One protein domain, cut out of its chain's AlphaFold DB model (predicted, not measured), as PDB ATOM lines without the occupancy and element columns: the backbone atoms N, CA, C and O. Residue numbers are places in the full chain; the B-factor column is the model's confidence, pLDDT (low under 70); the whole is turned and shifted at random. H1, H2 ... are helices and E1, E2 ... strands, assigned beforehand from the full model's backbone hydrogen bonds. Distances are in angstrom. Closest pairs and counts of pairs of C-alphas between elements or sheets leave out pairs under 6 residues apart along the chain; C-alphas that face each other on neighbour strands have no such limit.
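Overview. This is residues 8 to 125 of the 508 residues of an uncharacterized protein of Rhodopirellula sp (UniProt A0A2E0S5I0). The model is a loose, open string of small parts: a strand hairpin of E1 and E2 at one end, helices H1 and H2 with long loops in the middle, H3 set off at the other end, and a small lobe of the hairpin E3 and E4 with H4, reached by a free-standing arm of residues 97 to 105. The printed part has 118 residues, with four named helices and four named strands in the order E1, E2, H1, H2, H3, E3, E4, H4. Each of the two sheets, E1 - E2 and E3 - E4, is antiparallel. The class is mixed, helices and strands, with under half of the residues in named elements. The whole is loose, with a radius of gyration of the C-alphas of 17.5 A and spans of 51 by 45 by 26 A.

Along the chain. E1 is residues 15 to 17, beginning at C-alpha 15 (139.072, 218.766, 175.087), and E2 is residues 20 to 23. H1, residues 42 to 50, is 12.1 A long. H2, residues 67 to 77, is the longest helix at 15.3 A, and its C-alpha 67 is at (163.007, 192.107, 170.472). H3, residues 90 to 99, is 14.8 A long. E3 is residues 108 to 110 and E4 residues 117 to 119. H4, residues 120 to 125, is 8.5 A long and ends at C-alpha 125 (169.686, 214.777, 196.475).

Arrangement. E1 and E2 form a hairpin, antiparallel at 155 degrees, with N 15 and O 22 within hydrogen-bond range at 2.7 A. Residues 8 to 9 pair antiparallel with residues 15 to 16 of E1. H1 and H2 are near each other, with 5 pairs of C-alphas within 10 A. H2 and H3 are only just apart, their closest C-alphas being 8.1 A from each other. E3 and E4 form the second hairpin, antiparallel at 135 degrees, with N 118 and O 109 2.8 A apart. The closest C-alphas of E3 and H4 are those of Met 108 and Glu 120, 6.1 A apart. H4 is apart from H1, H2 and H3. In H1, H2, H3 and H4, every O i to N i+4 pair is within hydrogen-bond range.

Size, cuts and confidence. The two C-alphas farthest apart are those of Pro 11 and Ser 90, at 52.2 A. The printed part has no cut. The links E2 to H1, H1 to H2 and H2 to H3 are long, of 18, 16 and 12 residues. The mean pLDDT of the printed part is 74.6; it is under 70 at residue 27, residues 29 to 33, residues 81 to 107 and residue 112, and H3 has a mean of 44.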
ATOM      1  N   VAL A   8     137.392 220.238 180.240       95.06
ATOM      2  CA  VAL A   8     138.180 221.454 179.986       95.06
ATOM      3  C   VAL A   8     138.456 221.567 178.490       95.06
ATOM      4  O   VAL A   8     138.964 220.631 177.888       95.06
ATOM      5  N   THR A   9     138.127 222.696 177.865       94.44
ATOM      6  CA  THR A   9     138.514 222.973 176.470       94.44
ATOM      7  C   THR A   9     139.794 223.803 176.457       94.44
ATOM      8  O   THR A   9     139.831 224.887 177.039       94.44
ATOM      9  N   ASN A  10     140.836 223.304 175.798       90.25
ATOM     10  CA  ASN A  10     142.143 223.947 175.712       90.25
ATOM     11  C   ASN A  10     142.195 224.969 174.554       90.25
ATOM     12  O   ASN A  10     141.423 224.865 173.595       90.25
ATOM     13  N   PRO A  11     143.121 225.950 174.589       90.25
ATOM     14  CA  PRO A  11     143.232 226.995 173.563       90.25
ATOM     15  C   PRO A  11     143.500 226.492 172.137       90.25
ATOM     16  O   PRO A  11     143.243 227.214 171.177       90.25
ATOM     17  N   ASP A  12     144.020 225.275 171.988       83.19
ATOM     18  CA  ASP A  12     144.359 224.660 170.704       83.19
ATOM     19  C   ASP A  12     143.200 223.858 170.078       83.19
ATOM     20  O   ASP A  12     143.395 223.189 169.060       83.19
ATOM     21  N   GLY A  13     142.009 223.914 170.689       91.06
ATOM     22  CA  GLY A  13     140.809 223.198 170.258       91.06
ATOM     23  C   GLY A  13     140.662 221.786 170.831       91.06
ATOM     24  O   GLY A  13     139.662 221.131 170.540       91.06
ATOM     25  N   SER A  14     141.610 221.309 171.646       91.81
ATOM     26  CA  SER A  14     141.484 220.015 172.324       91.81
ATOM     27  C   SER A  14     140.549 220.070 173.548       91.81
ATOM     28  O   SER A  14     140.291 221.135 174.110       91.81
ATOM     29  N   VAL A  15     140.003 218.926 173.960       92.31
ATOM     30  CA  VAL A  15     139.072 218.766 175.087       92.31
ATOM     31  C   VAL A  15     139.629 217.731 176.056       92.31
ATOM     32  O   VAL A  15     139.828 216.589 175.667       92.31
ATOM     33  N   THR A  16     139.848 218.095 177.314       89.81
ATOM     34  CA  THR A  16     140.282 217.186 178.378       89.81
ATOM     35  C   THR A  16     139.085 216.731 179.208       89.81
ATOM     36  O   THR A  16     138.371 217.566 179.759       89.81
ATOM     37  N   ILE A  17     138.857 215.418 179.304       90.62
ATOM     38  CA  ILE A  17     137.782 214.803 180.100       90.62
ATOM     39  C   ILE A  17     138.425 213.791 181.042       90.62
ATOM     40  O   ILE A  17     139.063 212.847 180.583       90.62
ATOM     41  N   GLY A  18     138.288 213.987 182.357       86.88
ATOM     42  CA  GLY A  18     138.819 213.037 183.345       86.88
ATOM     43  C   GLY A  18     140.338 212.814 183.267       86.88
ATOM     44  O   GLY A  18     140.803 211.726 183.580       86.88
ATOM     45  N   GLY A  19     141.102 213.823 182.825       81.81
ATOM     46  CA  GLY A  19     142.562 213.751 182.667       81.81
ATOM     47  C   GLY A  19     143.052 213.329 181.276       81.81
ATOM     48  O   GLY A  19     144.244 213.430 181.007       81.81
ATOM     49  N   THR A  20     142.165 212.921 180.363       76.62
ATOM     50  CA  THR A  20     142.530 212.544 178.986       76.62
ATOM     51  C   THR A  20     142.179 213.660 178.011       76.62
ATOM     52  O   THR A  20     141.023 214.075 177.946       76.62
ATOM     53  N   THR A  21     143.158 214.148 177.248       85.88
ATOM     54  CA  THR A  21     142.974 215.208 176.242       85.88
ATOM     55  C   THR A  21     142.614 214.613 174.883       85.88
ATOM     56  O   THR A  21     143.212 213.630 174.467       85.88
ATOM     57  N   TYR A  22     141.659 215.213 174.174       86.56
ATOM     58  CA  TYR A  22     141.179 214.793 172.858       86.56
ATOM     59  C   TYR A  22     141.261 215.944 171.853       86.56
ATOM     60  O   TYR A  22     140.824 217.042 172.170       86.56
ATOM     61  N   LYS A  23     141.728 215.723 170.626       88.12
ATOM     62  CA  LYS A  23     141.711 216.715 169.536       88.12
ATOM     63  C   LYS A  23     141.190 216.046 168.275       88.12
ATOM     64  O   LYS A  23     141.592 214.931 167.960       88.12
ATOM     65  N   ASP A  24     140.214 216.678 167.626       88.12
ATOM     66  CA  ASP A  24     139.509 216.123 166.459       88.12
ATOM     67  C   ASP A  24     138.960 214.697 166.680       88.12
ATOM     68  O   ASP A  24     138.925 213.863 165.778       88.12
ATOM     69  N   GLY A  25     138.532 214.404 167.914       79.38
ATOM     70  CA  GLY A  25     137.978 213.105 168.306       79.38
ATOM     71  C   GLY A  25     139.010 212.008 168.596       79.38
ATOM     72  O   GLY A  25     138.607 210.883 168.872       79.38
ATOM     73  N   LYS A  26     140.314 212.312 168.572       70.38
ATOM     74  CA  LYS A  26     141.399 211.376 168.914       70.38
ATOM     75  C   LYS A  26     142.061 211.759 170.234       70.38
ATOM     76  O   LYS A  26     142.160 212.944 170.531       70.38
ATOM     77  N   VAL A  27     142.516 210.777 171.013       69.88
ATOM     78  CA  VAL A  27     143.291 211.023 172.241       69.88
ATOM     79  C   VAL A  27     144.618 211.682 171.863       69.88
ATOM     80  O   VAL A  27     145.387 211.136 171.077       69.88
ATOM     81  N   VAL A  28     144.886 212.858 172.420       71.31
ATOM     82  CA  VAL A  28     146.185 213.528 172.345       71.31
ATOM     83  C   VAL A  28     147.040 212.958 173.467       71.31
ATOM     84  O   VAL A  28     147.066 213.483 174.579       71.31
ATOM     85  N   GLY A  29     147.678 211.825 173.185       63.84
ATOM     86  CA  GLY A  29     148.799 211.348 173.987       63.84
ATOM     87  C   GLY A  29     150.049 212.207 173.740       63.84
ATOM     88  O   GLY A  29     150.056 213.035 172.825       63.84
ATOM     89  N   PRO A  30     151.133 211.999 174.503       54.97
ATOM     90  CA  PRO A  30     152.402 212.713 174.321       54.97
ATOM     91  C   PRO A  30     153.069 212.492 172.943       54.97
ATOM     92  O   PRO A  30     154.058 213.145 172.631       54.97
ATOM     93  N   PHE A  31     152.521 211.618 172.092       58.41
ATOM     94  CA  PHE A  31     153.154 211.117 170.866       58.41
ATOM     95  C   PHE A  31     152.666 211.774 169.570       58.41
ATOM     96  O   PHE A  31     152.652 211.130 168.524       58.41
ATOM     97  N   ASN A  32     152.249 213.042 169.592       59.47
ATOM     98  CA  ASN A  32     151.856 213.724 168.354       59.47
ATOM     99  C   ASN A  32     153.089 214.293 167.626       59.47
ATOM    100  O   ASN A  32     153.276 215.506 167.529       59.47
ATOM    101  N   LEU A  33     153.966 213.399 167.162       66.88
ATOM    102  CA  LEU A  33     155.063 213.745 166.266       66.88
ATOM    103  C   LEU A  33     154.509 213.771 164.834       66.88
ATOM    104  O   LEU A  33     154.131 212.742 164.293       66.88
ATOM    105  N   GLU A  34     154.443 214.947 164.205       71.19
ATOM    106  CA  GLU A  34     154.023 215.062 162.792       71.19
ATOM    107  C   GLU A  34     155.070 214.496 161.813       71.19
ATOM    108  O   GLU A  34     154.780 214.269 160.639       71.19
ATOM    109  N   THR A  35     156.285 214.251 162.301       78.75
ATOM    110  CA  THR A  35     157.398 213.662 161.552       78.75
ATOM    111  C   THR A  35     158.035 212.549 162.377       78.75
ATOM    112  O   THR A  35     158.323 212.789 163.552       78.75
ATOM    113  N   PRO A  36     158.296 211.367 161.789       85.06
ATOM    114  CA  PRO A  36     158.987 210.290 162.483       85.06
ATOM    115  C   PRO A  36     160.384 210.740 162.930       85.06
ATOM    116  O   PRO A  36     161.077 211.397 162.146       85.06
ATOM    117  N   PRO A  37     160.812 210.409 164.160       82.25
ATOM    118  CA  PRO A  37     162.207 210.563 164.551       82.25
ATOM    119  C   PRO A  37     163.126 209.681 163.692       82.25
ATOM    120  O   PRO A  37     162.681 208.704 163.082       82.25
ATOM    121  N   ASP A  38     164.415 210.024 163.647       81.31
ATOM    122  CA  ASP A  38     165.417 209.253 162.903       81.31
ATOM    123  C   ASP A  38     165.395 207.776 163.330       81.31
ATOM    124  O   ASP A  38     165.417 207.454 164.516       81.31
ATOM    125  N   GLY A  39     165.335 206.871 162.348       83.25
ATOM    126  CA  GLY A  39     165.237 205.426 162.588       83.25
ATOM    127  C   GLY A  39     163.811 204.890 162.766       83.25
ATOM    128  O   GLY A  39     163.637 203.676 162.805       83.25
ATOM    129  N   VAL A  40     162.789 205.753 162.796       88.44
ATOM    130  CA  VAL A  40     161.374 205.355 162.858       88.44
ATOM    131  C   VAL A  40     160.715 205.566 161.501       88.44
ATOM    132  O   VAL A  40     160.779 206.640 160.906       88.44
ATOM    133  N   THR A  41     160.053 204.540 160.978       93.25
ATOM    134  CA  THR A  41     159.268 204.670 159.745       93.25
ATOM    135  C   THR A  41     157.899 205.288 160.035       93.25
ATOM    136  O   THR A  41     157.335 205.110 161.114       93.25
ATOM    137  N   GLN A  42     157.307 205.964 159.045       91.06
ATOM    138  CA  GLN A  42     155.945 206.497 159.189       91.06
ATOM    139  C   GLN A  42     154.927 205.397 159.533       91.06
ATOM    140  O   GLN A  42     154.033 205.628 160.336       91.06
ATOM    141  N   ALA A  43     155.098 204.186 158.991       92.50
ATOM    142  CA  ALA A  43     154.221 203.054 159.285       92.50
ATOM    143  C   ALA A  43     154.265 202.640 160.768       92.50
ATOM    144  O   ALA A  43     153.223 202.355 161.346       92.50
ATOM    145  N   GLN A  44     155.447 202.653 161.394       93.00
ATOM    146  CA  GLN A  44     155.611 202.353 162.822       93.00
ATOM    147  C   GLN A  44     154.973 203.432 163.703       93.00
ATOM    148  O   GLN A  44     154.288 203.115 164.672       93.00
ATOM    149  N   LEU A  45     155.147 204.706 163.345       89.75
ATOM    150  CA  LEU A  45     154.526 205.821 164.061       89.75
ATOM    151  C   LEU A  45     152.991 205.791 163.955       89.75
ATOM    152  O   LEU A  45     152.289 206.001 164.949       89.75
ATOM    153  N   ASP A  46     152.468 205.477 162.768       89.06
ATOM    154  CA  ASP A  46     151.032 205.322 162.532       89.06
ATOM    155  C   ASP A  46     150.468 204.134 163.330       89.06
ATOM    156  O   ASP A  46     149.409 204.264 163.944       89.06
ATOM    157  N   ALA A  47     151.177 203.001 163.376       90.81
ATOM    158  CA  ALA A  47     150.790 201.824 164.157       90.81
ATOM    159  C   ALA A  47     150.696 202.133 165.659       90.81
ATOM    160  O   ALA A  47     149.667 201.866 166.277       90.81
ATOM    161  N   ILE A  48     151.704 202.797 166.237       86.94
ATOM    162  CA  ILE A  48     151.690 203.221 167.652       86.94
ATOM    163  C   ILE A  48     150.519 204.164 167.921       86.94
ATOM    164  O   ILE A  48     149.798 204.006 168.905       86.94
ATOM    165  N   THR A  49     150.291 205.130 167.031       85.69
ATOM    166  CA  THR A  49     149.185 206.087 167.162       85.69
ATOM    167  C   THR A  49     147.828 205.381 167.115       85.69
ATOM    168  O   THR A  49     146.938 205.691 167.909       85.69
ATOM    169  N   ASN A  50     147.664 204.405 166.216       87.44
ATOM    170  CA  ASN A  50     146.442 203.610 166.091       87.44
ATOM    171  C   ASN A  50     146.230 202.667 167.286       87.44
ATOM    172  O   ASN A  50     145.086 202.419 167.664       87.44
ATOM    173  N   ASN A  51     147.314 202.228 167.926       84.00
ATOM    174  CA  ASN A  51     147.310 201.397 169.130       84.00
ATOM    175  C   ASN A  51     147.330 202.228 170.427       84.00
ATOM    176  O   ASN A  51     147.791 201.766 171.465       84.00
ATOM    177  N   ASN A  52     146.808 203.462 170.397       84.31
ATOM    178  CA  ASN A  52     146.707 204.361 171.557       84.31
ATOM    179  C   ASN A  52     148.045 204.624 172.279       84.31
ATOM    180  O   ASN A  52     148.077 204.773 173.500       84.31
ATOM    181  N   GLY A  53     149.147 204.703 171.535       82.12
ATOM    182  CA  GLY A  53     150.480 204.938 172.090       82.12
ATOM    183  C   GLY A  53     151.180 203.676 172.586       82.12
ATOM    184  O   GLY A  53     152.195 203.791 173.261       82.12
ATOM    185  N   VAL A  54     150.650 202.491 172.277       81.69
ATOM    186  CA  VAL A  54     151.200 201.209 172.716       81.69
ATOM    187  C   VAL A  54     151.855 200.479 171.545       81.69
ATOM    188  O   VAL A  54     151.303 200.414 170.447       81.69
ATOM    189  N   LEU A  55     153.035 199.910 171.783       85.56
ATOM    190  CA  LEU A  55     153.698 199.016 170.837       85.56
ATOM    191  C   LEU A  55     153.087 197.613 170.913       85.56
ATOM    192  O   LEU A  55     153.182 196.947 171.949       85.56
ATOM    193  N   ASP A  56     152.494 197.173 169.805       87.62
ATOM    194  CA  ASP A  56     151.989 195.811 169.619       87.62
ATOM    195  C   ASP A  56     152.942 195.036 168.690       87.62
ATOM    196  O   ASP A  56     152.960 195.323 167.492       87.62
ATOM    197  N   PRO A  57     153.719 194.058 169.189       84.81
ATOM    198  CA  PRO A  57     154.658 193.284 168.370       84.81
ATOM    199  C   PRO A  57     153.990 192.486 167.240       84.81
ATOM    200  O   PRO A  57     154.677 192.049 166.320       84.81
ATOM    201  N   GLN A  58     152.670 192.275 167.293       88.69
ATOM    202  CA  GLN A  58     151.922 191.578 166.244       88.69
ATOM    203  C   GLN A  58     151.514 192.503 165.086       88.69
ATOM    204  O   GLN A  58     151.040 192.015 164.055       88.69
ATOM    205  N   ASP A  59     151.681 193.824 165.219       92.00
ATOM    206  CA  ASP A  59     151.368 194.753 164.137       92.00
ATOM    207  C   ASP A  59     152.376 194.572 162.980       92.00
ATOM    208  O   ASP A  59     153.593 194.624 163.198       92.00
ATOM    209  N   PRO A  60     151.910 194.385 161.727       92.00
ATOM    210  CA  PRO A  60     152.779 194.223 160.561       92.00
ATOM    211  C   PRO A  60     153.803 195.349 160.372       92.00
ATOM    212  O   PRO A  60     154.815 195.132 159.707       92.00
ATOM    213  N   ALA A  61     153.560 196.538 160.932       93.75
ATOM    214  CA  ALA A  61     154.508 197.646 160.912       93.75
ATOM    215  C   ALA A  61     155.813 197.359 161.682       93.75
ATOM    216  O   ALA A  61     156.827 198.006 161.410       93.75
ATOM    217  N   PHE A  62     155.812 196.394 162.607       93.00
ATOM    218  CA  PHE A  62     156.997 195.958 163.358       93.00
ATOM    219  C   PHE A  62     157.530 194.594 162.906       93.00
ATOM    220  O   PHE A  62     158.488 194.086 163.486       93.00
ATOM    221  N   ALA A  63     156.944 193.998 161.862       88.88
ATOM    222  CA  ALA A  63     157.393 192.711 161.354       88.88
ATOM    223  C   ALA A  63     158.861 192.781 160.903       88.88
ATOM    224  O   ALA A  63     159.227 193.581 160.040       88.88
ATOM    225  N   GLY A  64     159.693 191.905 161.469       86.81
ATOM    226  CA  GLY A  64     161.123 191.824 161.167       86.81
ATOM    227  C   GLY A  64     162.028 192.653 162.079       86.81
ATOM    228  O   GLY A  64     163.239 192.572 161.903       86.81
ATOM    229  N   LEU A  65     161.477 193.398 163.046       85.94
ATOM    230  CA  LEU A  65     162.268 193.903 164.168       85.94
ATOM    231  C   LEU A  65     162.549 192.763 165.153       85.94
ATOM    232  O   LEU A  65     161.651 191.991 165.488       85.94
ATOM    233  N   SER A  66     163.785 192.686 165.634       85.69
ATOM    234  CA  SER A  66     164.143 191.889 166.810       85.69
ATOM    235  C   SER A  66     163.513 192.458 168.084       85.69
ATOM    236  O   SER A  66     163.088 193.619 168.131       85.69
ATOM    237  N   THR A  67     163.507 191.666 169.159       77.12
ATOM    238  CA  THR A  67     163.007 192.107 170.472       77.12
ATOM    239  C   THR A  67     163.735 193.366 170.963       77.12
ATOM    240  O   THR A  67     163.114 194.297 171.479       77.12
ATOM    241  N   VAL A  68     165.053 193.438 170.746       79.31
ATOM    242  CA  VAL A  68     165.893 194.583 171.135       79.31
ATOM    243  C   VAL A  68     165.564 195.829 170.316       79.31
ATOM    244  O   VAL A  68     165.461 196.922 170.875       79.31
ATOM    245  N   GLU A  69     165.355 195.689 169.005       84.94
ATOM    246  CA  GLU A  69     164.971 196.811 168.141       84.94
ATOM    247  C   GLU A  69     163.584 197.350 168.506       84.94
ATOM    248  O   GLU A  69     163.394 198.565 168.544       84.94
ATOM    249  N   LEU A  70     162.636 196.474 168.853       84.94
ATOM    250  CA  LEU A  70     161.303 196.878 169.300       84.94
ATOM    251  C   LEU A  70     161.347 197.633 170.639       84.94
ATOM    252  O   LEU A  70     160.675 198.654 170.796       84.94
ATOM    253  N   LEU A  71     162.162 197.173 171.592       82.12
ATOM    254  CA  LEU A  71     162.359 197.855 172.876       82.12
ATOM    255  C   LEU A  71     163.065 199.203 172.701       82.12
ATOM    256  O   LEU A  71     162.646 200.198 173.293       82.12
ATOM    257  N   THR A  72     164.091 199.256 171.851       84.50
ATOM    258  CA  THR A  72     164.807 200.499 171.519       84.50
ATOM    259  C   THR A  72     163.865 201.501 170.855       84.50
ATOM    260  O   THR A  72     163.887 202.689 171.182       84.50
ATOM    261  N   LEU A  73     162.984 201.028 169.969       84.75
ATOM    262  CA  LEU A  73     161.943 201.836 169.342       84.75
ATOM    263  C   LEU A  73     160.951 202.379 170.382       84.75
ATOM    264  O   LEU A  73     160.629 203.566 170.354       84.75
ATOM    265  N   GLY A  74     160.522 201.547 171.336       82.31
ATOM    266  CA  GLY A  74     159.657 201.958 172.446       82.31
ATOM    267  C   GLY A  74     160.282 203.002 173.348       82.31
ATOM    268  O   GLY A  74     159.638 204.000 173.654       82.31
ATOM    269  N   GLN A  75     161.557 202.840 173.692       80.88
ATOM    270  CA  GLN A  75     162.306 203.835 174.457       80.88
ATOM    271  C   GLN A  75     162.471 205.146 173.682       80.88
ATOM    272  O   GLN A  75     162.200 206.213 174.227       80.88
ATOM    273  N   THR A  76     162.846 205.069 172.401       80.81
ATOM    274  CA  THR A  76     163.023 206.244 171.527       80.81
ATOM    275  C   THR A  76     161.729 207.041 171.395       80.81
ATOM    276  O   THR A  76     161.750 208.269 171.335       80.81
ATOM    277  N   LEU A  77     160.592 206.345 171.363       79.69
ATOM    278  CA  LEU A  77     159.277 206.953 171.199       79.69
ATOM    279  C   LEU A  77     158.552 207.215 172.519       79.69
ATOM    280  O   LEU A  77     157.499 207.834 172.480       79.69
ATOM    281  N   GLY A  78     159.082 206.770 173.663       79.44
ATOM    282  CA  GLY A  78     158.413 206.820 174.967       79.44
ATOM    283  C   GLY A  78     157.148 205.954 175.065       79.44
ATOM    284  O   GLY A  78     156.322 206.191 175.943       79.44
ATOM    285  N   ALA A  79     156.969 204.985 174.164       78.81
ATOM    286  CA  ALA A  79     155.772 204.160 174.060       78.81
ATOM    287  C   ALA A  79     155.909 202.873 174.904       78.81
ATOM    288  O   ALA A  79     156.886 202.138 174.728       78.81
ATOM    289  N   PRO A  80     154.953 202.548 175.797       72.44
ATOM    290  CA  PRO A  80     154.936 201.258 176.486       72.44
ATOM    291  C   PRO A  80     154.704 200.094 175.505       72.44
ATOM    292  O   PRO A  80     153.939 200.220 174.548       72.44
ATOM    293  N   THR A  81     155.321 198.938 175.763       69.75
ATOM    294  CA  THR A  81     155.064 197.686 175.029       69.75
ATOM    295  C   THR A  81     153.970 196.879 175.731       69.75
ATOM    296  O   THR A  81     154.008 196.690 176.947       69.75
ATOM    297  N   THR A  82     152.975 196.379 174.993       59.06
ATOM    298  CA  THR A  82     152.029 195.381 175.527       59.06
ATOM    299  C   THR A  82     152.343 194.002 174.985       59.06
ATOM    300  O   THR A  82     152.602 193.845 173.798       59.06
ATOM    301  N   GLY A  83     152.260 192.984 175.843       47.16
ATOM    302  CA  GLY A  83     152.313 191.588 175.403       47.16
ATOM    303  C   GLY A  83     153.695 191.085 174.982       47.16
ATOM    304  O   GLY A  83     153.788 189.963 174.500       47.16
ATOM    305  N   SER A  84     154.768 191.853 175.198       43.25
ATOM    306  CA  SER A  84     156.129 191.331 175.087       43.25
ATOM    307  C   SER A  84     156.420 190.440 176.296       43.25
ATOM    308  O   SER A  84     156.999 190.886 177.288       43.25
ATOM    309  N   THR A  85     155.990 189.178 176.252       39.88
ATOM    310  CA  THR A  85     156.692 188.135 177.001       39.88
ATOM    311  C   THR A  85     158.119 188.139 176.482       39.88
ATOM    312  O   THR A  85     158.347 187.953 175.290       39.88
ATOM    313  N   LEU A  86     159.059 188.462 177.363       38.56
ATOM    314  CA  LEU A  86     160.480 188.523 177.068       38.56
ATOM    315  C   LEU A  86     160.994 187.089 176.837       38.56
ATOM    316  O   LEU A  86     161.605 186.494 177.717       38.56
ATOM    317  N   GLU A  87     160.684 186.494 175.688       36.59
ATOM    318  CA  GLU A  87     161.335 185.265 175.234       36.59
ATOM    319  C   GLU A  87     162.622 185.674 174.525       36.59
ATOM    320  O   GLU A  87     162.660 185.805 173.309       36.59
ATOM    321  N   ILE A  88     163.669 185.940 175.310       38.50
ATOM    322  CA  ILE A  88     165.017 186.082 174.759       38.50
ATOM    323  C   ILE A  88     165.430 184.695 174.279       38.50
ATOM    324  O   ILE A  88     165.672 183.802 175.099       38.50
ATOM    325  N   ASP A  89     165.502 184.502 172.965       40.72
ATOM    326  CA  ASP A  89     166.086 183.279 172.432       40.72
ATOM    327  C   ASP A  89     167.615 183.274 172.646       40.72
ATOM    328  O   ASP A  89     168.268 184.301 172.867       40.72
ATOM    329  N   SER A  90     168.224 182.091 172.619       39.12
ATOM    330  CA  SER A  90     169.658 181.935 172.882       39.12
ATOM    331  C   SER A  90     170.567 182.666 171.879       39.12
ATOM    332  O   SER A  90     171.710 182.966 172.222       39.12
ATOM    333  N   ASN A  91     170.083 182.978 170.672       46.12
ATOM    334  CA  ASN A  91     170.831 183.717 169.650       46.12
ATOM    335  C   ASN A  91     170.733 185.239 169.873       46.12
ATOM    336  O   ASN A  91     171.702 185.969 169.647       46.12
ATOM    337  N   GLU A  92     169.590 185.728 170.361       43.91
ATOM    338  CA  GLU A  92     169.401 187.120 170.777       43.91
ATOM    339  C   GLU A  92     170.285 187.453 171.989       43.91
ATOM    340  O   GLU A  92     170.918 188.509 172.016       43.91
ATOM    341  N   LEU A  93     170.445 186.524 172.941       41.28
ATOM    342  CA  LEU A  93     171.350 186.685 174.088       41.28
ATOM    343  C   LEU A  93     172.831 186.788 173.672       41.28
ATOM    344  O   LEU A  93     173.613 187.534 174.268       41.28
ATOM    345  N   GLU A  94     173.224 186.052 172.631       42.62
ATOM    346  CA  GLU A  94     174.582 186.084 172.082       42.62
ATOM    347  C   GLU A  94     174.860 187.397 171.328       42.62
ATOM    348  O   GLU A  94     175.974 187.920 171.380       42.62
ATOM    349  N   THR A  95     173.829 187.968 170.697       47.47
ATOM    350  CA  THR A  95     173.879 189.272 170.017       47.47
ATOM    351  C   THR A  95     173.941 190.421 171.028       47.47
ATOM    352  O   THR A  95     174.786 191.304 170.892       47.47
ATOM    353  N   ILE A  96     173.148 190.356 172.107       49.00
ATOM    354  CA  ILE A  96     173.202 191.309 173.226       49.00
ATOM    355  C   ILE A  96     174.612 191.347 173.831       49.00
ATOM    356  O   ILE A  96     175.176 192.423 173.971       49.00
ATOM    357  N   ASN A  97     175.233 190.195 174.098       45.91
ATOM    358  CA  ASN A  97     176.593 190.153 174.652       45.91
ATOM    359  C   ASN A  97     177.697 190.583 173.667       45.91
ATOM    360  O   ASN A  97     178.797 190.925 174.103       45.91
ATOM    361  N   ARG A  98     177.448 190.537 172.350       42.62
ATOM    362  CA  ARG A  98     178.431 190.935 171.327       42.62
ATOM    363  C   ARG A  98     178.443 192.433 171.040       42.62
ATOM    364  O   ARG A  98     179.521 192.956 170.767       42.62
ATOM    365  N   ASP A  99     177.293 193.101 171.128       42.50
ATOM    366  CA  ASP A  99     177.157 194.523 170.781       42.50
ATOM    367  C   ASP A  99     177.195 195.478 171.996       42.50
ATOM    368  O   ASP A  99     177.305 196.691 171.822       42.50
ATOM    369  N   THR A 100     177.203 194.985 173.242       45.94
ATOM    370  CA  THR A 100     177.239 195.823 174.466       45.94
ATOM    371  C   THR A 100     178.634 196.300 174.892       45.94
ATOM    372  O   THR A 100     178.931 196.379 176.083       45.94
ATOM    373  N   ALA A 101     179.507 196.674 173.955       41.12
ATOM    374  CA  ALA A 101     180.797 197.280 174.310       41.12
ATOM    375  C   ALA A 101     180.681 198.718 174.872       41.12
ATOM    376  O   ALA A 101     181.660 199.215 175.422       41.12
ATOM    377  N   ASP A 102     179.510 199.371 174.787       40.25
ATOM    378  CA  ASP A 102     179.365 200.810 175.088       40.25
ATOM    379  C   ASP A 102     178.191 201.208 176.015       40.25
ATOM    380  O   ASP A 102     177.862 202.389 176.130       40.25
ATOM    381  N   PHE A 103     177.595 200.285 176.779       41.16
ATOM    382  CA  PHE A 103     176.652 200.657 177.853       41.16
ATOM    383  C   PHE A 103     177.383 201.055 179.151       41.16
ATOM    384  O   PHE A 103     177.191 200.472 180.211       41.16
ATOM    385  N   ASN A 104     178.223 202.092 179.074       43.38
ATOM    386  CA  ASN A 104     178.756 202.817 180.239       43.38
ATOM    387  C   ASN A 104     177.919 204.076 180.545       43.38
ATOM    388  O   ASN A 104     178.445 205.095 180.995       43.38
ATOM    389  N   ALA A 105     176.615 204.044 180.265       50.00
ATOM    390  CA  ALA A 105     175.722 205.099 180.719       50.00
ATOM    391  C   ALA A 105     175.440 204.887 182.219       50.00
ATOM    392  O   ALA A 105     175.051 203.780 182.600       50.00
ATOM    393  N   PRO A 106     175.654 205.894 183.084       63.19
ATOM    394  CA  PRO A 106     175.304 205.788 184.497       63.19
ATOM    395  C   PRO A 106     173.804 205.506 184.657       63.19
ATOM    396  O   PRO A 106     172.994 205.940 183.833       63.19
ATOM    397  N   ALA A 107     173.437 204.778 185.714       63.62
ATOM    398  CA  ALA A 107     172.041 204.492 186.028       63.62
ATOM    399  C   ALA A 107     171.238 205.801 186.138       63.62
ATOM    400  O   ALA A 107     171.669 206.753 186.794       63.62
ATOM    401  N   MET A 108     170.080 205.846 185.478       79.50
ATOM    402  CA  MET A 108     169.157 206.980 185.518       79.50
ATOM    403  C   MET A 108     167.884 206.584 186.264       79.50
ATOM    404  O   MET A 108     167.387 205.470 186.102       79.50
ATOM    405  N   TYR A 109     167.351 207.501 187.065       84.81
ATOM    406  CA  TYR A 109     166.188 207.290 187.925       84.81
ATOM    407  C   TYR A 109     165.059 208.234 187.512       84.81
ATOM    408  O   TYR A 109     165.300 209.403 187.230       84.81
ATOM    409  N   THR A 110     163.816 207.758 187.478       80.19
ATOM    410  CA  THR A 110     162.664 208.607 187.143       80.19
ATOM    411  C   THR A 110     162.185 209.370 188.376       80.19
ATOM    412  O   THR A 110     161.862 208.759 189.394       80.19
ATOM    413  N   ASP A 111     162.096 210.697 188.285       84.19
ATOM    414  CA  ASP A 111     161.463 211.532 189.305       84.19
ATOM    415  C   ASP A 111     159.963 211.176 189.414       84.19
ATOM    416  O   ASP A 111     159.212 211.393 188.459       84.19
ATOM    417  N   PRO A 112     159.476 210.669 190.561       65.00
ATOM    418  CA  PRO A 112     158.077 210.275 190.726       65.00
ATOM    419  C   PRO A 112     157.080 211.441 190.647       65.00
ATOM    420  O   PRO A 112     155.892 211.201 190.437       65.00
ATOM    421  N   ASN A 113     157.523 212.689 190.825       73.56
ATOM    422  CA  ASN A 113     156.646 213.860 190.795       73.56
ATOM    423  C   ASN A 113     156.547 214.502 189.406       73.56
ATOM    424  O   ASN A 113     155.527 215.120 189.093       73.56
ATOM    425  N   THR A 114     157.593 214.387 188.586       82.75
ATOM    426  CA  THR A 114     157.692 215.091 187.295       82.75
ATOM    427  C   THR A 114     157.804 214.150 186.095       82.75
ATOM    428  O   THR A 114     157.466 214.548 184.983       82.75
ATOM    429  N   GLY A 115     158.228 212.900 186.307       76.69
ATOM    430  CA  GLY A 115     158.520 211.934 185.249       76.69
ATOM    431  C   GLY A 115     159.854 212.171 184.533       76.69
ATOM    432  O   GLY A 115     160.165 211.444 183.591       76.69
ATOM    433  N   GLU A 116     160.644 213.167 184.945       82.31
ATOM    434  CA  GLU A 116     161.954 213.445 184.349       82.31
ATOM    435  C   GLU A 116     162.988 212.377 184.739       82.31
ATOM    436  O   GLU A 116     162.940 211.807 185.831       82.31
ATOM    437  N   LEU A 117     163.932 212.090 183.838       75.88
ATOM    438  CA  LEU A 117     165.058 211.203 184.127       75.88
ATOM    439  C   LEU A 117     166.171 211.995 184.814       75.88
ATOM    440  O   LEU A 117     166.671 212.980 184.270       75.88
ATOM    441  N   LEU A 118     166.564 211.539 185.995       81.75
ATOM    442  CA  LEU A 118     167.582 212.132 186.847       81.75
ATOM    443  C   LEU A 118     168.820 211.239 186.905       81.75
ATOM    444  O   LEU A 118     168.727 210.010 186.823       81.75
ATOM    445  N   SER A 119     169.980 211.862 187.106       87.00
ATOM    446  CA  SER A 119     171.173 211.128 187.518       87.00
ATOM    447  C   SER A 119     170.977 210.545 188.923       87.00
ATOM    448  O   SER A 119     170.147 211.023 189.697       87.00
ATOM    449  N   GLU A 120     171.754 209.522 189.276       79.06
ATOM    450  CA  GLU A 120     171.759 208.956 190.631       79.06
ATOM    451  C   GLU A 120     171.994 210.022 191.718       79.06
ATOM    452  O   GLU A 120     171.295 210.052 192.731       79.06
ATOM    453  N   GLU A 121     172.938 210.938 191.480       85.25
ATOM    454  CA  GLU A 121     173.266 212.029 192.402       85.25
ATOM    455  C   GLU A 121     172.082 212.990 192.587       85.25
ATOM    456  O   GLU A 121     171.721 213.314 193.720       85.25
ATOM    457  N   ASP A 122     171.429 213.393 191.493       88.81
ATOM    458  CA  ASP A 122     170.277 214.301 191.536       88.81
ATOM    459  C   ASP A 122     169.053 213.639 192.185       88.81
ATOM    460  O   ASP A 122     168.338 214.271 192.969       88.81
ATOM    461  N   TYR A 123     168.828 212.352 191.901       91.62
ATOM    462  CA  TYR A 123     167.733 211.590 192.490       91.62
ATOM    463  C   TYR A 123     167.889 211.482 194.008       91.62
ATOM    464  O   TYR A 123     166.961 211.819 194.739       91.62
ATOM    465  N   PHE A 124     169.065 211.092 194.509       83.75
ATOM    466  CA  PHE A 124     169.293 210.984 195.954       83.75
ATOM    467  C   PHE A 124     169.447 212.339 196.661       83.75
ATOM    468  O   PHE A 124     169.235 212.416 197.873       83.75
ATOM    469  N   ALA A 125     169.753 213.420 195.937       86.44
ATOM    470  CA  ALA A 125     169.686 214.777 196.475       86.44
ATOM    471  C   ALA A 125     168.236 215.243 196.707       86.44
ATOM    472  O   ALA A 125     167.963 215.938 197.689       86.44
TER     473      ALA A 125